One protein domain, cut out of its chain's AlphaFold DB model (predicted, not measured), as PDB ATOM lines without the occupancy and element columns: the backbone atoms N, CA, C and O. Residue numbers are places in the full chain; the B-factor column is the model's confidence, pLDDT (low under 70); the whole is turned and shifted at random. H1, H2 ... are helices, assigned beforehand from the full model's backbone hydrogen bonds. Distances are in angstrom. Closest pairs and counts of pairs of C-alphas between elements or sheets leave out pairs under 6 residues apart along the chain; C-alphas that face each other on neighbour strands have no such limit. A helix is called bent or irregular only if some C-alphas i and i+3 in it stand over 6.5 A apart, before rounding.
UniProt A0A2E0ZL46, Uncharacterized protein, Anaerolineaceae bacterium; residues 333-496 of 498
ATOM      1  N   CYS A 333     269.093 168.356 227.744       86.31
ATOM      2  CA  CYS A 333     268.248 167.737 226.734       86.31
ATOM      3  C   CYS A 333     267.248 168.701 226.083       86.31
ATOM      4  O   CYS A 333     267.081 168.661 224.860       86.31
ATOM      5  N   ALA A 334     266.662 169.630 226.842       84.06
ATOM      6  CA  ALA A 334     265.790 170.671 226.300       84.06
ATOM      7  C   ALA A 334     266.575 171.650 225.410       84.06
ATOM      8  O   ALA A 334     266.135 171.968 224.303       84.06
ATOM      9  N   ILE A 335     267.781 172.061 225.827       86.19
ATOM     10  CA  ILE A 335     268.666 172.911 225.006       86.19
ATOM     11  C   ILE A 335     268.993 172.217 223.680       86.19
ATOM     12  O   ILE A 335     268.829 172.803 222.605       86.19
ATOM     13  N   LEU A 336     269.445 170.962 223.745       88.94
ATOM     14  CA  LEU A 336     269.803 170.194 222.555       88.94
ATOM     15  C   LEU A 336     268.596 169.978 221.635       88.94
ATOM     16  O   LEU A 336     268.752 170.078 220.419       88.94
ATOM     17  N   ARG A 337     267.395 169.764 222.191       90.06
ATOM     18  CA  ARG A 337     266.137 169.660 221.436       90.06
ATOM     19  C   ARG A 337     265.859 170.929 220.632       90.06
ATOM     20  O   ARG A 337     265.643 170.856 219.424       90.06
ATOM     21  N   VAL A 338     265.919 172.099 221.273       88.56
ATOM     22  CA  VAL A 338     265.698 173.387 220.594       88.56
ATOM     23  C   VAL A 338     266.741 173.608 219.495       88.56
ATOM     24  O   VAL A 338     266.383 173.958 218.369       88.56
ATOM     25  N   MET A 339     268.023 173.349 219.779       89.56
ATOM     26  CA  MET A 339     269.089 173.460 218.774       89.56
ATOM     27  C   MET A 339     268.860 172.525 217.584       89.56
ATOM     28  O   MET A 339     269.049 172.930 216.435       89.56
ATOM     29  N   LEU A 340     268.427 171.291 217.843       91.56
ATOM     30  CA  LEU A 340     268.118 170.302 216.820       91.56
ATOM     31  C   LEU A 340     266.983 170.793 215.917       91.56
ATOM     32  O   LEU A 340     267.182 170.866 214.703       91.56
ATOM     33  N   ILE A 341     265.853 171.220 216.486       90.50
ATOM     34  CA  ILE A 341     264.690 171.709 215.727       90.50
ATOM     35  C   ILE A 341     265.075 172.902 214.846       90.50
ATOM     36  O   ILE A 341     264.817 172.897 213.640       90.50
ATOM     37  N   VAL A 342     265.759 173.897 215.423       87.50
ATOM     38  CA  VAL A 342     266.207 175.092 214.692       87.50
ATOM     39  C   VAL A 342     267.186 174.719 213.576       87.50
ATOM     40  O   VAL A 342     267.068 175.226 212.460       87.50
ATOM     41  N   SER A 343     268.126 173.804 213.832       90.94
ATOM     42  CA  SER A 343     269.103 173.371 212.826       90.94
ATOM     43  C   SER A 343     268.460 172.618 211.656       90.94
ATOM     44  O   SER A 343     268.808 172.879 210.501       90.94
ATOM     45  N   MET A 344     267.483 171.742 211.920       91.62
ATOM     46  CA  MET A 344     266.756 170.999 210.886       91.62
ATOM     47  C   MET A 344     265.872 171.922 210.046       91.62
ATOM     48  O   MET A 344     265.857 171.814 208.814       91.62
ATOM     49  N   ALA A 345     265.188 172.873 210.689       88.00
ATOM     50  CA  ALA A 345     264.400 173.889 210.002       88.00
ATOM     51  C   ALA A 345     265.286 174.777 209.111       88.00
ATOM     52  O   ALA A 345     264.981 174.968 207.932       88.00
ATOM     53  N   ALA A 346     266.425 175.254 209.628       87.00
ATOM     54  CA  ALA A 346     267.367 176.086 208.880       87.00
ATOM     55  C   ALA A 346     268.001 175.342 207.691       87.00
ATOM     56  O   ALA A 346     268.098 175.897 206.594       87.00
ATOM     57  N   ALA A 347     268.404 174.081 207.878       93.62
ATOM     58  CA  ALA A 347     268.945 173.254 206.801       93.62
ATOM     59  C   ALA A 347     267.917 173.055 205.677       93.62
ATOM     60  O   ALA A 347     268.234 173.253 204.504       93.62
ATOM     61  N   SER A 348     266.674 172.728 206.035       91.25
ATOM     62  CA  SER A 348     265.582 172.528 205.075       91.25
ATOM     63  C   SER A 348     265.234 173.817 204.332       91.25
ATOM     64  O   SER A 348     265.090 173.814 203.110       91.25
ATOM     65  N   PHE A 349     265.194 174.943 205.048       86.94
ATOM     66  CA  PHE A 349     264.994 176.258 204.453       86.94
ATOM     67  C   PHE A 349     266.063 176.588 203.405       86.94
ATOM     68  O   PHE A 349     265.728 176.980 202.287       86.94
ATOM     69  N   LEU A 350     267.345 176.380 203.724       90.31
ATOM     70  CA  LEU A 350     268.435 176.619 202.777       90.31
ATOM     71  C   LEU A 350     268.282 175.772 201.510       90.31
ATOM     72  O   LEU A 350     268.530 176.277 200.416       90.31
ATOM     73  N   TRP A 351     267.825 174.523 201.627       94.38
ATOM     74  CA  TRP A 351     267.524 173.686 200.464       94.38
ATOM     75  C   TRP A 351     266.362 174.221 199.624       94.38
ATOM     76  O   TRP A 351     266.454 174.206 198.395       94.38
ATOM     77  N   PHE A 352     265.310 174.755 200.247       90.62
ATOM     78  CA  PHE A 352     264.223 175.404 199.512       90.62
ATOM     79  C   PHE A 352     264.696 176.661 198.780       90.62
ATOM     80  O   PHE A 352     264.375 176.838 197.607       90.62
ATOM     81  N   VAL A 353     265.529 177.494 199.411       86.75
ATOM     82  CA  VAL A 353     266.123 178.670 198.753       86.75
ATOM     83  C   VAL A 353     267.030 178.252 197.596       86.75
ATOM     84  O   VAL A 353     266.943 178.829 196.515       86.75
ATOM     85  N   VAL A 354     267.865 177.223 197.778       91.50
ATOM     86  CA  VAL A 354     268.709 176.662 196.709       91.50
ATOM     87  C   VAL A 354     267.863 176.213 195.515       91.50
ATOM     88  O   VAL A 354     268.253 176.456 194.372       91.50
ATOM     89  N   ALA A 355     266.719 175.577 195.772       90.44
ATOM     90  CA  ALA A 355     265.844 175.046 194.735       90.44
ATOM     91  C   ALA A 355     265.001 176.121 194.028       90.44
ATOM     92  O   ALA A 355     264.676 175.952 192.854       90.44
ATOM     93  N   CYS A 356     264.636 177.199 194.727       87.88
ATOM     94  CA  CYS A 356     263.568 178.104 194.289       87.88
ATOM     95  C   CYS A 356     263.997 179.553 194.056       87.88
ATOM     96  O   CYS A 356     263.329 180.265 193.308       87.88
ATOM     97  N   ALA A 357     265.099 180.011 194.652       84.31
ATOM     98  CA  ALA A 357     265.548 181.389 194.496       84.31
ATOM     99  C   ALA A 357     266.531 181.544 193.319       84.31
ATOM    100  O   ALA A 357     267.476 180.755 193.180       84.31
ATOM    101  N   PRO A 358     266.394 182.598 192.492       82.50
ATOM    102  CA  PRO A 358     267.398 182.928 191.488       82.50
ATOM    103  C   PRO A 358     268.728 183.266 192.182       82.50
ATOM    104  O   PRO A 358     268.819 184.217 192.950       82.50
ATOM    105  N   GLY A 359     269.765 182.460 191.930       84.19
ATOM    106  CA  GLY A 359     271.069 182.571 192.604       84.19
ATOM    107  C   GLY A 359     271.275 181.613 193.785       84.19
ATOM    108  O   GLY A 359     272.374 181.569 194.340       84.19
ATOM    109  N   GLY A 360     270.282 180.778 194.114       86.12
ATOM    110  CA  GLY A 360     270.362 179.776 195.182       86.12
ATOM    111  C   GLY A 360     271.541 178.802 195.048       86.12
ATOM    112  O   GLY A 360     272.062 178.323 196.051       86.12
ATOM    113  N   ALA A 361     272.062 178.590 193.832       89.81
ATOM    114  CA  ALA A 361     273.249 177.768 193.580       89.81
ATOM    115  C   ALA A 361     274.486 178.192 194.404       89.81
ATOM    116  O   ALA A 361     275.297 177.343 194.776       89.81
ATOM    117  N   ALA A 362     274.625 179.482 194.741       89.56
ATOM    118  CA  ALA A 362     275.721 179.967 195.582       89.56
ATOM    119  C   ALA A 362     275.629 179.467 197.040       89.56
ATOM    120  O   ALA A 362     276.649 179.363 197.721       89.56
ATOM    121  N   LEU A 363     274.425 179.112 197.505       91.44
ATOM    122  CA  LEU A 363     274.152 178.669 198.873       91.44
ATOM    123  C   LEU A 363     274.249 177.149 199.060       91.44
ATOM    124  O   LEU A 363     274.188 176.686 200.194       91.44
ATOM    125  N   VAL A 364     274.475 176.364 197.998       94.56
ATOM    126  CA  VAL A 364     274.544 174.887 198.074       94.56
ATOM    127  C   VAL A 364     275.556 174.415 199.122       94.56
ATOM    128  O   VAL A 364     275.266 173.519 199.909       94.56
ATOM    129  N   LYS A 365     276.737 175.046 199.189       93.75
ATOM    130  CA  LYS A 365     277.765 174.690 200.185       93.75
ATOM    131  C   LYS A 365     277.298 174.951 201.620       93.75
ATOM    132  O   LYS A 365     277.616 174.168 202.508       93.75
ATOM    133  N   VAL A 366     276.537 176.027 201.827       91.88
ATOM    134  CA  VAL A 366     275.968 176.386 203.133       91.88
ATOM    135  C   VAL A 366     274.857 175.405 203.508       91.88
ATOM    136  O   VAL A 366     274.846 174.914 204.631       91.88
ATOM    137  N   ALA A 367     273.987 175.041 202.560       93.56
ATOM    138  CA  ALA A 367     272.927 174.052 202.766       93.56
ATOM    139  C   ALA A 367     273.488 172.671 203.151       93.56
ATOM    140  O   ALA A 367     273.001 172.040 204.092       93.56
ATOM    141  N   ILE A 368     274.560 172.223 202.483       94.81
ATOM    142  CA  ILE A 368     275.255 170.971 202.819       94.81
ATOM    143  C   ILE A 368     275.845 171.040 204.233       94.81
ATOM    144  O   ILE A 368     275.649 170.115 205.017       94.81
ATOM    145  N   ALA A 369     276.534 172.134 204.578       94.00
ATOM    146  CA  ALA A 369     277.123 172.303 205.907       94.00
ATOM    147  C   ALA A 369     276.055 172.323 207.016       94.00
ATOM    148  O   ALA A 369     276.218 171.647 208.030       94.00
ATOM    149  N   ALA A 370     274.941 173.030 206.802       93.31
ATOM    150  CA  ALA A 370     273.817 173.067 207.737       93.31
ATOM    151  C   ALA A 370     273.169 171.684 207.914       93.31
ATOM    152  O   ALA A 370     272.883 171.276 209.036       93.31
ATOM    153  N   SER A 371     273.007 170.928 206.824       95.12
ATOM    154  CA  SER A 371     272.463 169.563 206.875       95.12
ATOM    155  C   SER A 371     273.378 168.619 207.656       95.12
ATOM    156  O   SER A 371     272.905 167.843 208.479       95.12
ATOM    157  N   ALA A 372     274.695 168.709 207.441       95.44
ATOM    158  CA  ALA A 372     275.666 167.914 208.188       95.44
ATOM    159  C   ALA A 372     275.627 168.236 209.691       95.44
ATOM    160  O   ALA A 372     275.638 167.319 210.508       95.44
ATOM    161  N   ALA A 373     275.523 169.518 210.056       93.62
ATOM    162  CA  ALA A 373     275.384 169.933 211.450       93.62
ATOM    163  C   ALA A 373     274.088 169.400 212.086       93.62
ATOM    164  O   ALA A 373     274.136 168.860 213.190       93.62
ATOM    165  N   ALA A 374     272.959 169.476 211.376       94.75
ATOM    166  CA  ALA A 374     271.684 168.943 211.850       94.75
ATOM    167  C   ALA A 374     271.745 167.422 212.087       94.75
ATOM    168  O   ALA A 374     271.307 166.947 213.128       94.75
ATOM    169  N   VAL A 375     272.363 166.657 211.177       95.31
ATOM    170  CA  VAL A 375     272.544 165.200 211.342       95.31
ATOM    171  C   VAL A 375     273.405 164.871 212.566       95.31
ATOM    172  O   VAL A 375     273.085 163.942 213.308       95.31
ATOM    173  N   VAL A 376     274.474 165.637 212.813       96.31
ATOM    174  CA  VAL A 376     275.306 165.461 214.014       96.31
ATOM    175  C   VAL A 376     274.500 165.755 215.279       96.31
ATOM    176  O   VAL A 376     274.569 164.973 216.222       96.31
ATOM    177  N   LEU A 377     273.705 166.830 215.295       94.00
ATOM    178  CA  LEU A 377     272.854 167.170 216.439       94.00
ATOM    179  C   LEU A 377     271.797 166.098 216.713       94.00
ATOM    180  O   LEU A 377     271.602 165.754 217.872       94.00
ATOM    181  N   VAL A 378     271.186 165.513 215.676       94.38
ATOM    182  CA  VAL A 378     270.278 164.362 215.827       94.38
ATOM    183  C   VAL A 378     270.993 163.182 216.482       94.38
ATOM    184  O   VAL A 378     270.461 162.600 217.421       94.38
ATOM    185  N   GLY A 379     272.212 162.857 216.044       92.88
ATOM    186  CA  GLY A 379     273.000 161.775 216.640       92.88
ATOM    187  C   GLY A 379     273.382 162.034 218.102       92.88
ATOM    188  O   GLY A 379     273.276 161.130 218.929       92.88
ATOM    189  N   VAL A 380     273.800 163.261 218.430       93.75
ATOM    190  CA  VAL A 380     274.148 163.663 219.805       93.75
ATOM    191  C   VAL A 380     272.918 163.642 220.704       93.75
ATOM    192  O   VAL A 380     272.974 163.092 221.800       93.75
ATOM    193  N   TRP A 381     271.804 164.203 220.236       93.44
ATOM    194  CA  TRP A 381     270.557 164.227 220.987       93.44
ATOM    195  C   TRP A 381     270.037 162.809 221.237       93.44
ATOM    196  O   TRP A 381     269.777 162.457 222.381       93.44
ATOM    197  N   TRP A 382     269.994 161.958 220.207       92.62
ATOM    198  CA  TRP A 382     269.576 160.560 220.347       92.62
ATOM    199  C   TRP A 382     270.440 159.793 221.356       92.62
ATOM    200  O   TRP A 382     269.926 159.003 222.141       92.62
ATOM    201  N   ALA A 383     271.756 160.026 221.352       91.94
ATOM    202  CA  ALA A 383     272.682 159.338 222.247       91.94
ATOM    203  C   ALA A 383     272.569 159.774 223.716       91.94
ATOM    204  O   ALA A 383     272.882 158.976 224.597       91.94
ATOM    205  N   LEU A 384     272.178 161.024 223.980       90.38
ATOM    206  CA  LEU A 384     272.165 161.593 225.332       90.38
ATOM    207  C   LEU A 384     270.763 161.683 225.947       90.38
ATOM    208  O   LEU A 384     270.644 161.617 227.164       90.38
ATOM    209  N   CYS A 385     269.730 161.836 225.120       89.44
ATOM    210  CA  CYS A 385     268.397 162.285 225.530       89.44
ATOM    211  C   CYS A 385     267.258 161.493 224.868       89.44
ATOM    212  O   CYS A 385     266.107 161.907 224.936       89.44
ATOM    213  N   GLY A 386     267.565 160.407 224.155       80.88
ATOM    214  CA  GLY A 386     266.593 159.695 223.330       80.88
ATOM    215  C   GLY A 386     265.562 158.905 224.136       80.88
ATOM    216  O   GLY A 386     265.740 157.704 224.328       80.88
ATOM    217  N   ASP A 387     264.468 159.553 224.533       90.62
ATOM    218  CA  ASP A 387     263.226 158.886 224.924       90.62
ATOM    219  C   ASP A 387     262.255 158.765 223.730       90.62
ATOM    220  O   ASP A 387     262.275 159.565 222.787       90.62
ATOM    221  N   GLN A 388     261.396 157.744 223.748       88.75
ATOM    222  CA  GLN A 388     260.403 157.493 222.702       88.75
ATOM    223  C   GLN A 388     259.402 158.645 222.581       88.75
ATOM    224  O   GLN A 388     259.036 159.019 221.463       88.75
ATOM    225  N   CYS A 389     258.983 159.221 223.709       92.69
ATOM    226  CA  CYS A 389     258.030 160.323 223.726       92.69
ATOM    227  C   CYS A 389     258.638 161.631 223.229       92.69
ATOM    228  O   CYS A 389     258.016 162.330 222.425       92.69
ATOM    229  N   ASP A 390     259.883 161.915 223.601       90.19
ATOM    230  CA  ASP A 390     260.601 163.080 223.090       90.19
ATOM    231  C   ASP A 390     260.925 162.967 221.596       90.19
ATOM    232  O   ASP A 390     260.875 163.962 220.868       90.19
ATOM    233  N   TRP A 391     261.213 161.760 221.099       92.81
ATOM    234  CA  TRP A 391     261.391 161.556 219.664       92.81
ATOM    235  C   TRP A 391     260.101 161.829 218.893       92.81
ATOM    236  O   TRP A 391     260.140 162.527 217.880       92.81
ATOM    237  N   LEU A 392     258.959 161.323 219.377       93.81
ATOM    238  CA  LEU A 392     257.655 161.615 218.779       93.81
ATOM    239  C   LEU A 392     257.369 163.118 218.793       93.81
ATOM    240  O   LEU A 392     256.950 163.662 217.771       93.81
ATOM    241  N   LEU A 393     257.694 163.799 219.895       94.00
ATOM    242  CA  LEU A 393     257.579 165.247 220.007       94.00
ATOM    243  C   LEU A 393     258.400 165.966 218.921       94.00
ATOM    244  O   LEU A 393     257.846 166.714 218.120       94.00
ATOM    245  N   ILE A 394     259.703 165.695 218.811       93.50
ATOM    246  CA  ILE A 394     260.557 166.298 217.771       93.50
ATOM    247  C   ILE A 394     260.037 165.959 216.367       93.50
ATOM    248  O   ILE A 394     260.046 166.812 215.470       93.50
ATOM    249  N   SER A 395     259.577 164.719 216.179       94.50
ATOM    250  CA  SER A 395     259.160 164.197 214.882       94.50
ATOM    251  C   SER A 395     257.959 164.919 214.296       94.50
ATOM    252  O   SER A 395     257.925 165.032 213.081       94.50
ATOM    253  N   TRP A 396     257.040 165.474 215.097       96.75
ATOM    254  CA  TRP A 396     255.938 166.286 214.565       96.75
ATOM    255  C   TRP A 396     256.305 167.770 214.438       96.75
ATOM    256  O   TRP A 396     255.901 168.432 213.479       96.75
ATOM    257  N   GLN A 397     257.116 168.302 215.359       95.25
ATOM    258  CA  GLN A 397     257.497 169.720 215.376       95.25
ATOM    259  C   GLN A 397     258.308 170.111 214.132       95.25
ATOM    260  O   GLN A 397     258.020 171.112 213.471       95.25
ATOM    261  N   VAL A 398     259.307 169.298 213.776       94.50
ATOM    262  CA  VAL A 398     260.198 169.548 212.633       94.50
ATOM    263  C   VAL A 398     259.448 169.597 211.289       94.50
ATOM    264  O   VAL A 398     259.558 170.615 210.597       94.50
ATOM    265  N   PRO A 399     258.671 168.575 210.873       95.81
ATOM    266  CA  PRO A 399     257.927 168.619 209.618       95.81
ATOM    267  C   PRO A 399     256.834 169.684 209.620       95.81
ATOM    268  O   PRO A 399     256.576 170.236 208.554       95.81
ATOM    269  N   LEU A 400     256.243 170.043 210.768       95.38
ATOM    270  CA  LEU A 400     255.283 171.148 210.819       95.38
ATOM    271  C   LEU A 400     255.953 172.472 210.438       95.38
ATOM    272  O   LEU A 400     255.475 173.170 209.543       95.38
ATOM    273  N   ILE A 401     257.095 172.789 211.056       92.75
ATOM    274  CA  ILE A 401     257.856 174.012 210.761       92.75
ATOM    275  C   ILE A 401     258.316 174.012 209.300       92.75
ATOM    276  O   ILE A 401     258.102 174.992 208.583       92.75
ATOM    277  N   ILE A 402     258.905 172.907 208.827       93.88
ATOM    278  CA  ILE A 402     259.371 172.783 207.437       93.88
ATOM    279  C   ILE A 402     258.197 172.912 206.457       93.88
ATOM    280  O   ILE A 402     258.321 173.593 205.439       93.88
ATOM    281  N   GLY A 403     257.055 172.295 206.767       94.44
ATOM    282  CA  GLY A 403     255.836 172.357 205.968       94.44
ATOM    283  C   GLY A 403     255.299 173.781 205.845       94.44
ATOM    284  O   GLY A 403     255.037 174.236 204.733       94.44
ATOM    285  N   ILE A 404     255.224 174.523 206.955       92.25
ATOM    286  CA  ILE A 404     254.808 175.936 206.968       92.25
ATOM    287  C   ILE A 404     255.755 176.795 206.117       92.25
ATOM    288  O   ILE A 404     255.296 177.584 205.289       92.25
ATOM    289  N   VAL A 405     257.072 176.615 206.258       89.62
ATOM    290  CA  VAL A 405     258.072 177.348 205.460       89.62
ATOM    291  C   VAL A 405     257.951 177.016 203.967       89.62
ATOM    292  O   VAL A 405     258.021 177.914 203.127       89.62
ATOM    293  N   ALA A 406     257.728 175.747 203.614       92.69
ATOM    294  CA  ALA A 406     257.514 175.329 202.229       92.69
ATOM    295  C   ALA A 406     256.248 175.964 201.627       92.69
ATOM    296  O   ALA A 406     256.290 176.478 200.508       92.69
ATOM    297  N   LEU A 407     255.143 175.994 202.382       92.44
ATOM    298  CA  LEU A 407     253.896 176.646 201.969       92.44
ATOM    299  C   LEU A 407     254.065 178.157 201.782       92.44
ATOM    300  O   LEU A 407     253.508 178.719 200.839       92.44
ATOM    301  N   PHE A 408     254.865 178.809 202.629       88.25
ATOM    302  CA  PHE A 408     255.173 180.232 202.492       88.25
ATOM    303  C   PHE A 408     255.936 180.545 201.201       88.25
ATOM    304  O   PHE A 408     255.655 181.549 200.548       88.25
ATOM    305  N   LEU A 409     256.866 179.669 200.812       88.44
ATOM    306  CA  LEU A 409     257.681 179.803 199.602       88.44
ATOM    307  C   LEU A 409     256.994 179.296 198.323       88.44
ATOM    308  O   LEU A 409     257.501 179.534 197.226       88.44
ATOM    309  N   ALA A 410     255.850 178.616 198.417       92.06
ATOM    310  CA  ALA A 410     255.145 178.065 197.259       92.06
ATOM    311  C   ALA A 410     254.838 179.085 196.132       92.06
ATOM    312  O   ALA A 410     254.961 178.707 194.959       92.06
ATOM    313  N   PRO A 411     254.509 180.368 196.407       88.81
ATOM    314  CA  PRO A 411     254.289 181.362 195.352       88.81
ATOM    315  C   PRO A 411     255.567 181.800 194.614       88.81
ATOM    316  O   PRO A 411     255.476 182.375 193.529       88.81
ATOM    317  N   CYS A 412     256.762 181.489 195.131       85.81
ATOM    318  CA  CYS A 412     258.061 181.860 194.558       85.81
ATOM    319  C   CYS A 412     258.469 181.010 193.335       85.81
ATOM    320  O   CYS A 412     259.617 180.594 193.212       85.81
ATOM    321  N   SER A 413     257.549 180.750 192.401       84.44
ATOM    322  CA  SER A 413     257.764 179.932 191.184       84.44
ATOM    323  C   SER A 413     258.029 178.433 191.422       84.44
ATOM    324  O   SER A 413     258.360 177.708 190.484       84.44
ATOM    325  N   CYS A 414     257.831 177.942 192.648       88.31
ATOM    326  CA  CYS A 414     258.027 176.546 193.038       88.31
ATOM    327  C   CYS A 414     256.707 175.883 193.438       88.31
ATOM    328  O   CYS A 414     256.497 175.515 194.591       88.31
ATOM    329  N   THR A 415     255.814 175.670 192.472       90.38
ATOM    330  CA  THR A 415     254.483 175.089 192.729       90.38
ATOM    331  C   THR A 415     254.541 173.708 193.396       90.38
ATOM    332  O   THR A 415     253.622 173.335 194.119       90.38
ATOM    333  N   TRP A 416     255.624 172.948 193.211       93.88
ATOM    334  CA  TRP A 416     255.808 171.652 193.873       93.88
ATOM    335  C   TRP A 416     255.931 171.767 195.405       93.88
ATOM    336  O   TRP A 416     255.533 170.836 196.106       93.88
ATOM    337  N   LEU A 417     256.402 172.909 195.931       92.81
ATOM    338  CA  LEU A 417     256.477 173.164 197.374       92.81
ATOM    339  C   LEU A 417     255.098 173.255 198.025       92.81
ATOM    340  O   LEU A 417     254.984 172.954 199.206       92.81
ATOM    341  N   LEU A 418     254.049 173.600 197.269       93.38
ATOM    342  CA  LEU A 418     252.682 173.572 197.787       93.38
ATOM    343  C   LEU A 418     252.313 172.155 198.244       93.38
ATOM    344  O   LEU A 418     251.873 171.952 199.370       93.38
ATOM    345  N   TRP A 419     252.539 171.164 197.379       94.69
ATOM    346  CA  TRP A 419     252.206 169.769 197.667       94.69
ATOM    347  C   TRP A 419     253.144 169.153 198.702       94.69
ATOM    348  O   TRP A 419     252.681 168.438 199.587       94.69
ATOM    349  N   ALA A 420     254.443 169.463 198.631       93.56
ATOM    350  CA  ALA A 420     255.405 169.016 199.634       93.56
ATOM    351  C   ALA A 420     255.086 169.602 201.020       93.56
ATOM    352  O   ALA A 420     255.077 168.874 202.008       93.56
ATOM    353  N   GLY A 421     254.758 170.896 201.083       93.88
ATOM    354  CA  GLY A 421     254.375 171.584 202.310       93.88
ATOM    355  C   GLY A 421     253.098 171.016 202.924       93.88
ATOM    356  O   GLY A 421     253.102 170.668 204.101       93.88
ATOM    357  N   LEU A 422     252.038 170.826 202.126       95.19
ATOM    358  CA  LEU A 422     250.801 170.188 202.599       95.19
ATOM    359  C   LEU A 422     251.044 168.760 203.108       95.19
ATOM    360  O   LEU A 422     250.511 168.384 204.149       95.19
ATOM    361  N   GLY A 423     251.868 167.975 202.408       96.94
ATOM    362  CA  GLY A 423     252.221 166.619 202.830       96.94
ATOM    363  C   GLY A 423     252.955 166.584 204.174       96.94
ATOM    364  O   GLY A 423     252.633 165.753 205.017       96.94
ATOM    365  N   LEU A 424     253.893 167.509 204.399       96.12
ATOM    366  CA  LEU A 424     254.628 167.615 205.664       96.12
ATOM    367  C   LEU A 424     253.743 168.077 206.826       96.12
ATOM    368  O   LEU A 424     253.877 167.548 207.924       96.12
ATOM    369  N   VAL A 425     252.809 169.004 206.588       96.31
ATOM    370  CA  VAL A 425     251.829 169.408 207.610       96.31
ATOM    371  C   VAL A 425     250.933 168.227 207.992       96.31
ATOM    372  O   VAL A 425     250.724 167.985 209.175       96.31
ATOM    373  N   LEU A 426     250.445 167.454 207.015       96.75
ATOM    374  CA  LEU A 426     249.641 166.260 207.297       96.75
ATOM    375  C   LEU A 426     250.430 165.201 208.076       96.75
ATOM    376  O   LEU A 426     249.886 164.622 209.014       96.75
ATOM    377  N   LEU A 427     251.698 164.974 207.723       96.88
ATOM    378  CA  LEU A 427     252.576 164.069 208.465       96.88
ATOM    379  C   LEU A 427     252.744 164.530 209.918       96.88
ATOM    380  O   LEU A 427     252.528 163.745 210.834       96.88
ATOM    381  N   ALA A 428     253.025 165.818 210.125       96.81
ATOM    382  CA  ALA A 428     253.137 166.390 211.460       96.81
ATOM    383  C   ALA A 428     251.854 166.229 212.284       96.81
ATOM    384  O   ALA A 428     251.919 165.937 213.470       96.81
ATOM    385  N   MET A 429     250.676 166.386 211.672       97.38
ATOM    386  CA  MET A 429     249.412 166.160 212.378       97.38
ATOM    387  C   MET A 429     249.273 164.705 212.836       97.38
ATOM    388  O   MET A 429     248.850 164.471 213.965       97.38
ATOM    389  N   VAL A 430     249.641 163.733 211.995       97.44
ATOM    390  CA  VAL A 430     249.620 162.310 212.370       97.44
ATOM    391  C   VAL A 430     250.571 162.044 213.536       97.44
ATOM    392  O   VAL A 430     250.152 161.448 214.527       97.44
ATOM    393  N   ASP A 431     251.809 162.531 213.458       96.94
ATOM    394  CA  ASP A 431     252.812 162.330 214.508       96.94
ATOM    395  C   ASP A 431     252.424 163.038 215.819       96.94
ATOM    396  O   ASP A 431     252.639 162.496 216.902       96.94
ATOM    397  N   PHE A 432     251.766 164.199 215.740       96.88
ATOM    398  CA  PHE A 432     251.213 164.894 216.903       96.88
ATOM    399  C   PHE A 432     250.124 164.066 217.594       96.88
ATOM    400  O   PHE A 432     250.156 163.912 218.812       96.88
ATOM    401  N   PHE A 433     249.186 163.480 216.842       97.31
ATOM    402  CA  PHE A 433     248.167 162.606 217.435       97.31
ATOM    403  C   PHE A 433     248.762 161.316 218.006       97.31
ATOM    404  O   PHE A 433     248.312 160.864 219.053       97.31
ATOM    405  N   LEU A 434     249.791 160.750 217.369       97.25
ATOM    406  CA  LEU A 434     250.524 159.605 217.920       97.25
ATOM    407  C   LEU A 434     251.252 159.958 219.221       97.25
ATOM    408  O   LEU A 434     251.320 159.124 220.120       97.25
ATOM    409  N   TRP A 435     251.785 161.176 219.329       96.75
ATOM    410  CA  TRP A 435     252.372 161.683 220.566       96.75
ATOM    411  C   TRP A 435     251.312 161.858 221.662       96.75
ATOM    412  O   TRP A 435     251.523 161.391 222.775       96.75
ATOM    413  N   LEU A 436     250.151 162.443 221.344       96.44
ATOM    414  CA  LEU A 436     249.044 162.576 222.299       96.44
ATOM    415  C   LEU A 436     248.552 161.220 222.824       96.44
ATOM    416  O   LEU A 436     248.314 161.087 224.019       96.44
ATOM    417  N   ASP A 437     248.408 160.235 221.935       96.12
ATOM    418  CA  ASP A 437     247.901 158.895 222.258       96.12
ATOM    419  C   ASP A 437     248.891 158.081 223.099       96.12
ATOM    420  O   ASP A 437     248.500 157.409 224.044       96.12
ATOM    421  N   LYS A 438     250.190 158.144 222.779       94.56
ATOM    422  CA  LYS A 438     251.200 157.314 223.453       94.56
ATOM    423  C   LYS A 438     251.793 157.927 224.710       94.56
ATOM    424  O   LYS A 438     252.264 157.180 225.560       94.56
ATOM    425  N   CYS A 439     251.863 159.250 224.772       92.44
ATOM    426  CA  CYS A 439     252.598 159.954 225.822       92.44
ATOM    427  C   CYS A 439     251.683 160.666 226.815       92.44
ATOM    428  O   CYS A 439     252.198 161.263 227.753       92.44
ATOM    429  N   GLU A 440     250.366 160.634 226.578       94.12
ATOM    430  CA  GLU A 440     249.314 161.190 227.439       94.12
ATOM    431  C   GLU A 440     249.701 162.525 228.110       94.12
ATOM    432  O   GLU A 440     249.595 162.678 229.329       94.12
ATOM    433  N   PRO A 441     250.196 163.514 227.339       89.25
ATOM    434  CA  PRO A 441     250.716 164.741 227.917       89.25
ATOM    435  C   PRO A 441     249.598 165.535 228.593       89.25
ATOM    436  O   PRO A 441     248.463 165.595 228.107       89.25
ATOM    437  N   SER A 442     249.939 166.219 229.688       87.44
ATOM    438  CA  SER A 442     249.011 167.136 230.346       87.44
ATOM    439  C   SER A 442     248.544 168.228 229.376       87.44
ATOM    440  O   SER A 442     249.257 168.628 228.448       87.44
ATOM    441  N   ARG A 443     247.331 168.751 229.589       85.25
ATOM    442  CA  ARG A 443     246.757 169.794 228.721       85.25
ATOM    443  C   ARG A 443     247.663 171.017 228.619       85.25
ATOM    444  O   ARG A 443     247.823 171.555 227.524       85.25
ATOM    445  N   CYS A 444     248.296 171.404 229.725       83.56
ATOM    446  CA  CYS A 444     249.226 172.520 229.725       83.56
ATOM    447  C   CYS A 444     250.466 172.232 228.867       83.56
ATOM    448  O   CYS A 444     250.851 173.052 228.030       83.56
ATOM    449  N   LYS A 445     251.027 171.021 228.970       86.75
ATOM    450  CA  LYS A 445     252.172 170.610 228.153       86.75
ATOM    451  C   LYS A 445     251.862 170.655 226.655       86.75
ATOM    452  O   LYS A 445     252.702 171.087 225.868       86.75
ATOM    453  N   ILE A 446     250.649 170.269 226.253       92.31
ATOM    454  CA  ILE A 446     250.199 170.356 224.855       92.31
ATOM    455  C   ILE A 446     250.202 171.813 224.367       92.31
ATOM    456  O   ILE A 446     250.733 172.100 223.293       92.31
ATOM    457  N   VAL A 447     249.619 172.732 225.147       88.06
ATOM    458  CA  VAL A 447     249.550 174.162 224.794       88.06
ATOM    459  C   VAL A 447     250.951 174.764 224.695       88.06
ATOM    460  O   VAL A 447     251.244 175.449 223.715       88.06
ATOM    461  N   GLN A 448     251.830 174.449 225.646       86.25
ATOM    462  CA  GLN A 448     253.208 174.933 225.678       86.25
ATOM    463  C   GLN A 448     254.009 174.487 224.443       86.25
ATOM    464  O   GLN A 448     254.692 175.294 223.811       86.25
ATOM    465  N   GLU A 449     253.912 173.213 224.052       91.56
ATOM    466  CA  GLU A 449     254.649 172.690 222.892       91.56
ATOM    467  C   GLU A 449     254.086 173.218 221.560       91.56
ATOM    468  O   GLU A 449     254.849 173.492 220.631       91.56
ATOM    469  N   LEU A 450     252.770 173.440 221.459       90.94
ATOM    470  CA  LEU A 450     252.178 174.138 220.313       90.94
ATOM    471  C   LEU A 450     252.667 175.588 220.236       90.94
ATOM    472  O   LEU A 450     253.075 176.043 219.162       90.94
ATOM    473  N   LEU A 451     252.671 176.306 221.361       87.31
ATOM    474  CA  LEU A 451     253.165 177.677 221.412       87.31
ATOM    475  C   LEU A 451     254.630 177.747 220.978       87.31
ATOM    476  O   LEU A 451     254.967 178.584 220.144       87.31
ATOM    477  N   PHE A 452     255.479 176.843 221.469       87.00
ATOM    478  CA  PHE A 452     256.886 176.771 221.082       87.00
ATOM    479  C   PHE A 452     257.059 176.632 219.558       87.00
ATOM    480  O   PHE A 452     257.821 177.382 218.937       87.00
ATOM    481  N   VAL A 453     256.305 175.736 218.915       89.31
ATOM    482  CA  VAL A 453     256.398 175.533 217.460       89.31
ATOM    483  C   VAL A 453     255.966 176.765 216.674       89.31
ATOM    484  O   VAL A 453     256.654 177.159 215.728       89.31
ATOM    485  N   PHE A 454     254.847 177.387 217.043       84.56
ATOM    486  CA  PHE A 454     254.338 178.546 216.311       84.56
ATOM    487  C   PHE A 454     255.152 179.813 216.602       84.56
ATOM    488  O   PHE A 454     255.569 180.493 215.663       84.56
ATOM    489  N   ALA A 455     255.427 180.114 217.873       80.00
ATOM    490  CA  ALA A 455     256.106 181.337 218.295       80.00
ATOM    491  C   ALA A 455     257.618 181.308 218.025       80.00
ATOM    492  O   ALA A 455     258.162 182.287 217.518       80.00
ATOM    493  N   THR A 456     258.306 180.206 218.335       76.75
ATOM    494  CA  THR A 456     259.767 180.107 218.169       76.75
ATOM    495  C   THR A 456     260.149 179.513 216.817       76.75
ATOM    496  O   THR A 456     261.090 179.975 216.181       76.75
ATOM    497  N   GLY A 457     259.426 178.498 216.347       77.31
ATOM    498  CA  GLY A 457     259.721 177.857 215.066       77.31
ATOM    499  C   GLY A 457     259.235 178.681 213.874       77.31
ATOM    500  O   GLY A 457     260.027 179.213 213.093       77.31
ATOM    501  N   ALA A 458     257.916 178.771 213.719       76.38
ATOM    502  CA  ALA A 458     257.289 179.289 212.510       76.38
ATOM    503  C   ALA A 458     257.476 180.807 212.349       76.38
ATOM    504  O   ALA A 458     257.896 181.248 211.282       76.38
ATOM    505  N   VAL A 459     257.247 181.616 213.392       79.62
ATOM    506  CA  VAL A 459     257.428 183.079 213.304       79.62
ATOM    507  C   VAL A 459     258.886 183.451 213.011       79.62
ATOM    508  O   VAL A 459     259.143 184.245 212.102       79.62
ATOM    509  N   THR A 460     259.862 182.869 213.714       79.06
ATOM    510  CA  THR A 460     261.287 183.166 213.477       79.06
ATOM    511  C   THR A 460     261.736 182.732 212.084       79.06
ATOM    512  O   THR A 460     262.465 183.469 211.412       79.06
ATOM    513  N   ALA A 461     261.269 181.575 211.608       76.38
ATOM    514  CA  ALA A 461     261.548 181.139 210.248       76.38
ATOM    515  C   ALA A 461     260.952 182.119 209.227       76.38
ATOM    516  O   ALA A 461     261.687 182.638 208.392       76.38
ATOM    517  N   LEU A 462     259.658 182.438 209.321       77.56
ATOM    518  CA  LEU A 462     258.954 183.285 208.352       77.56
ATOM    519  C   LEU A 462     259.489 184.718 208.304       77.56
ATOM    520  O   LEU A 462     259.706 185.247 207.216       77.56
ATOM    521  N   THR A 463     259.774 185.323 209.458       78.88
ATOM    522  CA  THR A 463     260.395 186.659 209.535       78.88
ATOM    523  C   THR A 463     261.778 186.680 208.888       78.88
ATOM    524  O   THR A 463     262.112 187.615 208.158       78.88
ATOM    525  N   SER A 464     262.568 185.623 209.086       75.44
ATOM    526  CA  SER A 464     263.859 185.470 208.417       75.44
ATOM    527  C   SER A 464     263.680 185.304 206.907       75.44
ATOM    528  O   SER A 464     264.370 185.971 206.140       75.44
ATOM    529  N   VAL A 465     262.730 184.471 206.464       71.25
ATOM    530  CA  VAL A 465     262.471 184.211 205.039       71.25
ATOM    531  C   VAL A 465     261.980 185.456 204.307       71.25
ATOM    532  O   VAL A 465     262.452 185.724 203.202       71.25
ATOM    533  N   ALA A 466     261.074 186.232 204.905       76.62
ATOM    534  CA  ALA A 466     260.512 187.437 204.296       76.62
ATOM    535  C   ALA A 466     261.599 188.447 203.881       76.62
ATOM    536  O   ALA A 466     261.465 189.119 202.860       76.62
ATOM    537  N   ASN A 467     262.727 188.487 204.602       78.75
ATOM    538  CA  ASN A 467     263.874 189.333 204.256       78.75
ATOM    539  C   ASN A 467     264.652 188.853 203.017       78.75
ATOM    540  O   ASN A 467     265.330 189.655 202.373       78.75
ATOM    541  N   TYR A 468     264.581 187.564 202.677       73.00
ATOM    542  CA  TYR A 468     265.339 186.958 201.573       73.00
ATOM    543  C   TYR A 468     264.480 186.615 200.349       73.00
ATOM    544  O   TYR A 468     265.014 186.525 199.242       73.00
ATOM    545  N   ALA A 469     263.171 186.425 200.521       72.25
ATOM    546  CA  ALA A 469     262.246 186.020 199.470       72.25
ATOM    547  C   ALA A 469     260.987 186.914 199.474       72.25
ATOM    548  O   ALA A 469     259.981 186.554 200.081       72.25
ATOM    549  N   PRO A 470     260.993 188.052 198.752       77.25
ATOM    550  CA  PRO A 470     259.860 188.990 198.716       77.25
ATOM    551  C   PRO A 470     258.618 188.446 197.984       77.25
ATOM    552  O   PRO A 470     257.612 189.131 197.876       77.25
ATOM    553  N   CYS A 471     258.691 187.230 197.442       82.62
ATOM    554  CA  CYS A 471     257.592 186.516 196.792       82.62
ATOM    555  C   CYS A 471     256.783 185.633 197.759       82.62
ATOM    556  O   CYS A 471     255.978 184.822 197.301       82.62
ATOM    557  N   GLY A 472     257.035 185.732 199.068       77.75
ATOM    558  CA  GLY A 472     256.331 184.964 200.089       77.75
ATOM    559  C   GLY A 472     254.840 185.298 200.191       77.75
ATOM    560  O   GLY A 472     254.376 186.339 199.729       77.75
ATOM    561  N   ASN A 473     254.073 184.386 200.789       81.19
ATOM    562  CA  ASN A 473     252.652 184.599 201.054       81.19
ATOM    563  C   ASN A 473     252.446 185.354 202.379       81.19
ATOM    564  O   ASN A 473     252.365 184.723 203.435       81.19
ATOM    565  N   ASP A 474     252.313 186.681 202.320       80.69
ATOM    566  CA  ASP A 474     252.095 187.528 203.505       80.69
ATOM    567  C   ASP A 474     250.869 187.094 204.328       80.69
ATOM    568  O   ASP A 474     250.908 187.087 205.556       80.69
ATOM    569  N   THR A 475     249.808 186.603 203.671       81.12
ATOM    570  CA  THR A 475     248.602 186.109 204.357       81.12
ATOM    571  C   THR A 475     248.889 184.908 205.260       81.12
ATOM    572  O   THR A 475     248.258 184.759 206.304       81.12
ATOM    573  N   LEU A 476     249.835 184.040 204.879       77.81
ATOM    574  CA  LEU A 476     250.229 182.901 205.709       77.81
ATOM    575  C   LEU A 476     251.058 183.354 206.919       77.81
ATOM    576  O   LEU A 476     250.898 182.797 208.004       77.81
ATOM    577  N   ALA A 477     251.915 184.364 206.744       77.31
ATOM    578  CA  ALA A 477     252.703 184.928 207.838       77.31
ATOM    579  C   ALA A 477     251.812 185.573 208.908       77.31
ATOM    580  O   ALA A 477     251.992 185.293 210.095       77.31
ATOM    581  N   ASP A 478     250.798 186.336 208.489       82.12
ATOM    582  CA  ASP A 478     249.802 186.912 209.396       82.12
ATOM    583  C   ASP A 478     249.047 185.816 210.162       82.12
ATOM    584  O   ASP A 478     248.895 185.888 211.381       82.12
ATOM    585  N   TRP A 479     248.625 184.752 209.469       83.88
ATOM    586  CA  TRP A 479     247.918 183.624 210.087       83.88
ATOM    587  C   TRP A 479     248.737 182.934 211.181       83.88
ATOM    588  O   TRP A 479     248.217 182.633 212.260       83.88
ATOM    589  N   VAL A 480     250.024 182.700 210.922       79.31
ATOM    590  CA  VAL A 480     250.944 182.096 211.895       79.31
ATOM    591  C   VAL A 480     251.136 183.010 213.105       79.31
ATOM    592  O   VAL A 480     251.086 182.530 214.237       79.31
ATOM    593  N   ALA A 481     251.281 184.320 212.890       80.12
ATOM    594  CA  ALA A 481     251.402 185.296 213.970       80.12
ATOM    595  C   ALA A 481     250.135 185.361 214.845       80.12
ATOM    596  O   ALA A 481     250.238 185.343 216.073       80.12
ATOM    597  N   TYR A 482     248.941 185.364 214.240       84.38
ATOM    598  CA  TYR A 482     247.676 185.329 214.983       84.38
ATOM    599  C   TYR A 482     247.503 184.038 215.785       84.38
ATOM    600  O   TYR A 482     247.057 184.082 216.930       84.38
ATOM    601  N   THR A 483     247.885 182.897 215.207       79.75
ATOM    602  CA  THR A 483     247.806 181.594 215.886       79.75
ATOM    603  C   THR A 483     248.737 181.551 217.097       79.75
ATOM    604  O   THR A 483     248.314 181.141 218.176       79.75
ATOM    605  N   ALA A 484     249.973 182.047 216.962       77.62
ATOM    606  CA  ALA A 484     250.913 182.151 218.079       77.62
ATOM    607  C   ALA A 484     250.380 183.059 219.201       77.62
ATOM    608  O   ALA A 484     250.430 182.690 220.372       77.62
ATOM    609  N   ALA A 485     249.814 184.220 218.850       78.44
ATOM    610  CA  ALA A 485     249.229 185.141 219.823       78.44
ATOM    611  C   ALA A 485     248.019 184.536 220.562       78.44
ATOM    612  O   ALA A 485     247.873 184.734 221.767       78.44
ATOM    613  N   ALA A 486     247.169 183.777 219.861       80.12
ATOM    614  CA  ALA A 486     246.029 183.091 220.466       80.12
ATOM    615  C   ALA A 486     246.467 181.991 221.447       80.12
ATOM    616  O   ALA A 486     245.912 181.895 222.538       80.12
ATOM    617  N   LEU A 487     247.481 181.195 221.091       77.50
ATOM    618  CA  LEU A 487     248.030 180.156 221.970       77.50
ATOM    619  C   LEU A 487     248.651 180.750 223.242       77.50
ATOM    620  O   LEU A 487     248.384 180.245 224.329       77.50
ATOM    621  N   ALA A 488     249.389 181.859 223.126       76.19
ATOM    622  CA  ALA A 488     249.953 182.557 224.284       76.19
ATOM    623  C   ALA A 488     248.861 183.072 225.239       76.19
ATOM    624  O   ALA A 488     249.019 183.031 226.455       76.19
ATOM    625  N   ALA A 489     247.725 183.531 224.702       76.06
ATOM    626  CA  ALA A 489     246.592 183.951 225.524       76.06
ATOM    627  C   ALA A 489     245.921 182.771 226.255       76.06
ATOM    628  O   ALA A 489     245.473 182.939 227.385       76.06
ATOM    629  N   ILE A 490     245.857 181.589 225.629       75.94
ATOM    630  CA  ILE A 490     245.305 180.373 226.246       75.94
ATOM    631  C   ILE A 490     246.204 179.880 227.382       75.94
ATOM    632  O   ILE A 490     245.682 179.508 228.427       75.94
ATOM    633  N   GLU A 491     247.528 179.913 227.210       75.38
ATOM    634  CA  GLU A 491     248.485 179.512 228.251       75.38
ATOM    635  C   GLU A 491     248.299 180.332 229.537       75.38
ATOM    636  O   GLU A 491     248.170 179.764 230.618       75.38
ATOM    637  N   VAL A 492     248.175 181.659 229.414       70.75
ATOM    638  CA  VAL A 492     247.984 182.571 230.559       70.75
ATOM    639  C   VAL A 492     246.678 182.302 231.320       70.75
ATOM    640  O   VAL A 492     246.611 182.562 232.516       70.75
ATOM    641  N   ILE A 493     245.636 181.810 230.641       74.56
ATOM    642  CA  ILE A 493     244.309 181.590 231.241       74.56
ATOM    643  C   ILE A 493     244.150 180.156 231.763       74.56
ATOM    644  O   ILE A 493     243.466 179.950 232.755       74.56
ATOM    645  N   GLY A 494     244.724 179.162 231.080       64.19
ATOM    646  CA  GLY A 494     244.401 177.749 231.294       64.19
ATOM    647  C   GLY A 494     245.432 176.933 232.067       64.19
ATOM    648  O   GLY A 494     245.123 175.801 232.413       64.19
ATOM    649  N   CYS A 495     246.635 177.461 232.307       71.06
ATOM    650  CA  CYS A 495     247.710 176.742 233.005       71.06
ATOM    651  C   CYS A 495     248.018 177.288 234.412       71.06
ATOM    652  O   CYS A 495     248.973 176.833 235.024       71.06
ATOM    653  N   GLY A 496     247.291 178.305 234.890       51.88
ATOM    654  CA  GLY A 496     247.591 178.985 236.160       51.88
ATOM    655  C   GLY A 496     246.673 178.633 237.335       51.88
ATOM    656  O   GLY A 496     246.821 179.240 238.391       51.88
TER     657      GLY A 496
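What this domain is: This is residues 333 to 496 of the 498 residues of an uncharacterized protein of Anaerolineaceae bacterium (UniProt A0A2E0ZL46). Six long helices run roughly lengthwise as three helical hairpins, H1 with H2, H3 with H4 and H5 with H6. The first helices of the hairpins, H1, H3 and H5, make a three-cornered core and run the same way, while H2, H4 and H6 each fold back along the outside of their own partner. The printed part has 164 residues with six named helices, H1 to H6 in chain order, and no named strand; the class is all helix. The whole is compact, with a radius of gyration of the C-alphas of 16.0 A and spans of 48 by 37 by 24 A.

How they stand to each other: H5, residues 443 to 468, touches H6, residues 474 to 494, closest at the C-alphas of Ala 455 and Ala 484, 5.3 A apart; this hairpin has a shallow tilt of 26 degrees, opposite ways. With residues 453 to 462 alone, H5 touches H3, residues 388 to 409, at a shallow tilt of 34 degrees, only just short of steep; the closest C-alphas are those of Ile 401 and Ala 458, 5.6 A apart. H1, residues 333 to 356, touches H5 with residues 341 to 346 alone, the C-alphas of Val 342 and Gly 457 being closest at 7.1 A; the tilt of 36 degrees is only just steep. H1 and H3 touch at 29 degrees, a shallow tilt, with the C-alphas of Ala 345 and Ile 402 closest at 5.8 A. H1, H3, H5 and H6 form a bundle, a group of helices side by side. H3 is the hub, touching four helices; it and H6 only just touch, only at their ends, with 3 pairs of C-alphas within 8 A, the closest being Phe 408 and Leu 476 at 6.5 A. H4, residues 416 to 439, touches H3 at 22 degrees, a shallow tilt, opposite ways, closest at the C-alphas of Gly 403 and Gly 421, 4.0 A apart. H2, residues 360 to 385, touches H1, also at 22 degrees and opposite ways, closest at the C-alphas of Val 354 and Gly 360, 3.8 A apart. H2 and H6 are apart. Every O i to N i+4 pair is within hydrogen-bond range in H1, H4 and H6; the counts are 19 of 22 in H2, 17 of 18 in H3 and 17 of 22 in H5.

Where its parts are: H5 is 37.1 A long, H2 35.1 A, H1 34.4 A, H4 34.2 A, H3 32.2 A and H6 30.4 A. H1 begins at C-alpha 333 (268.248, 167.737, 226.734), and H6 ends at C-alpha 494 (244.401, 177.749, 231.294). H2 is irregular, C-alphas 362 and 365 being 7.3 A apart, with a kink of 33 degrees near residue 367.

The domain as a whole: The two C-alphas farthest apart are those of Ala 361 and Gly 496, at 49.7 A. The printed part has no cut and no long link; the link from H3 to H4 is short and the others are tight. The mean pLDDT of the printed part is 87.8, and residues 494 and 496 are under 70.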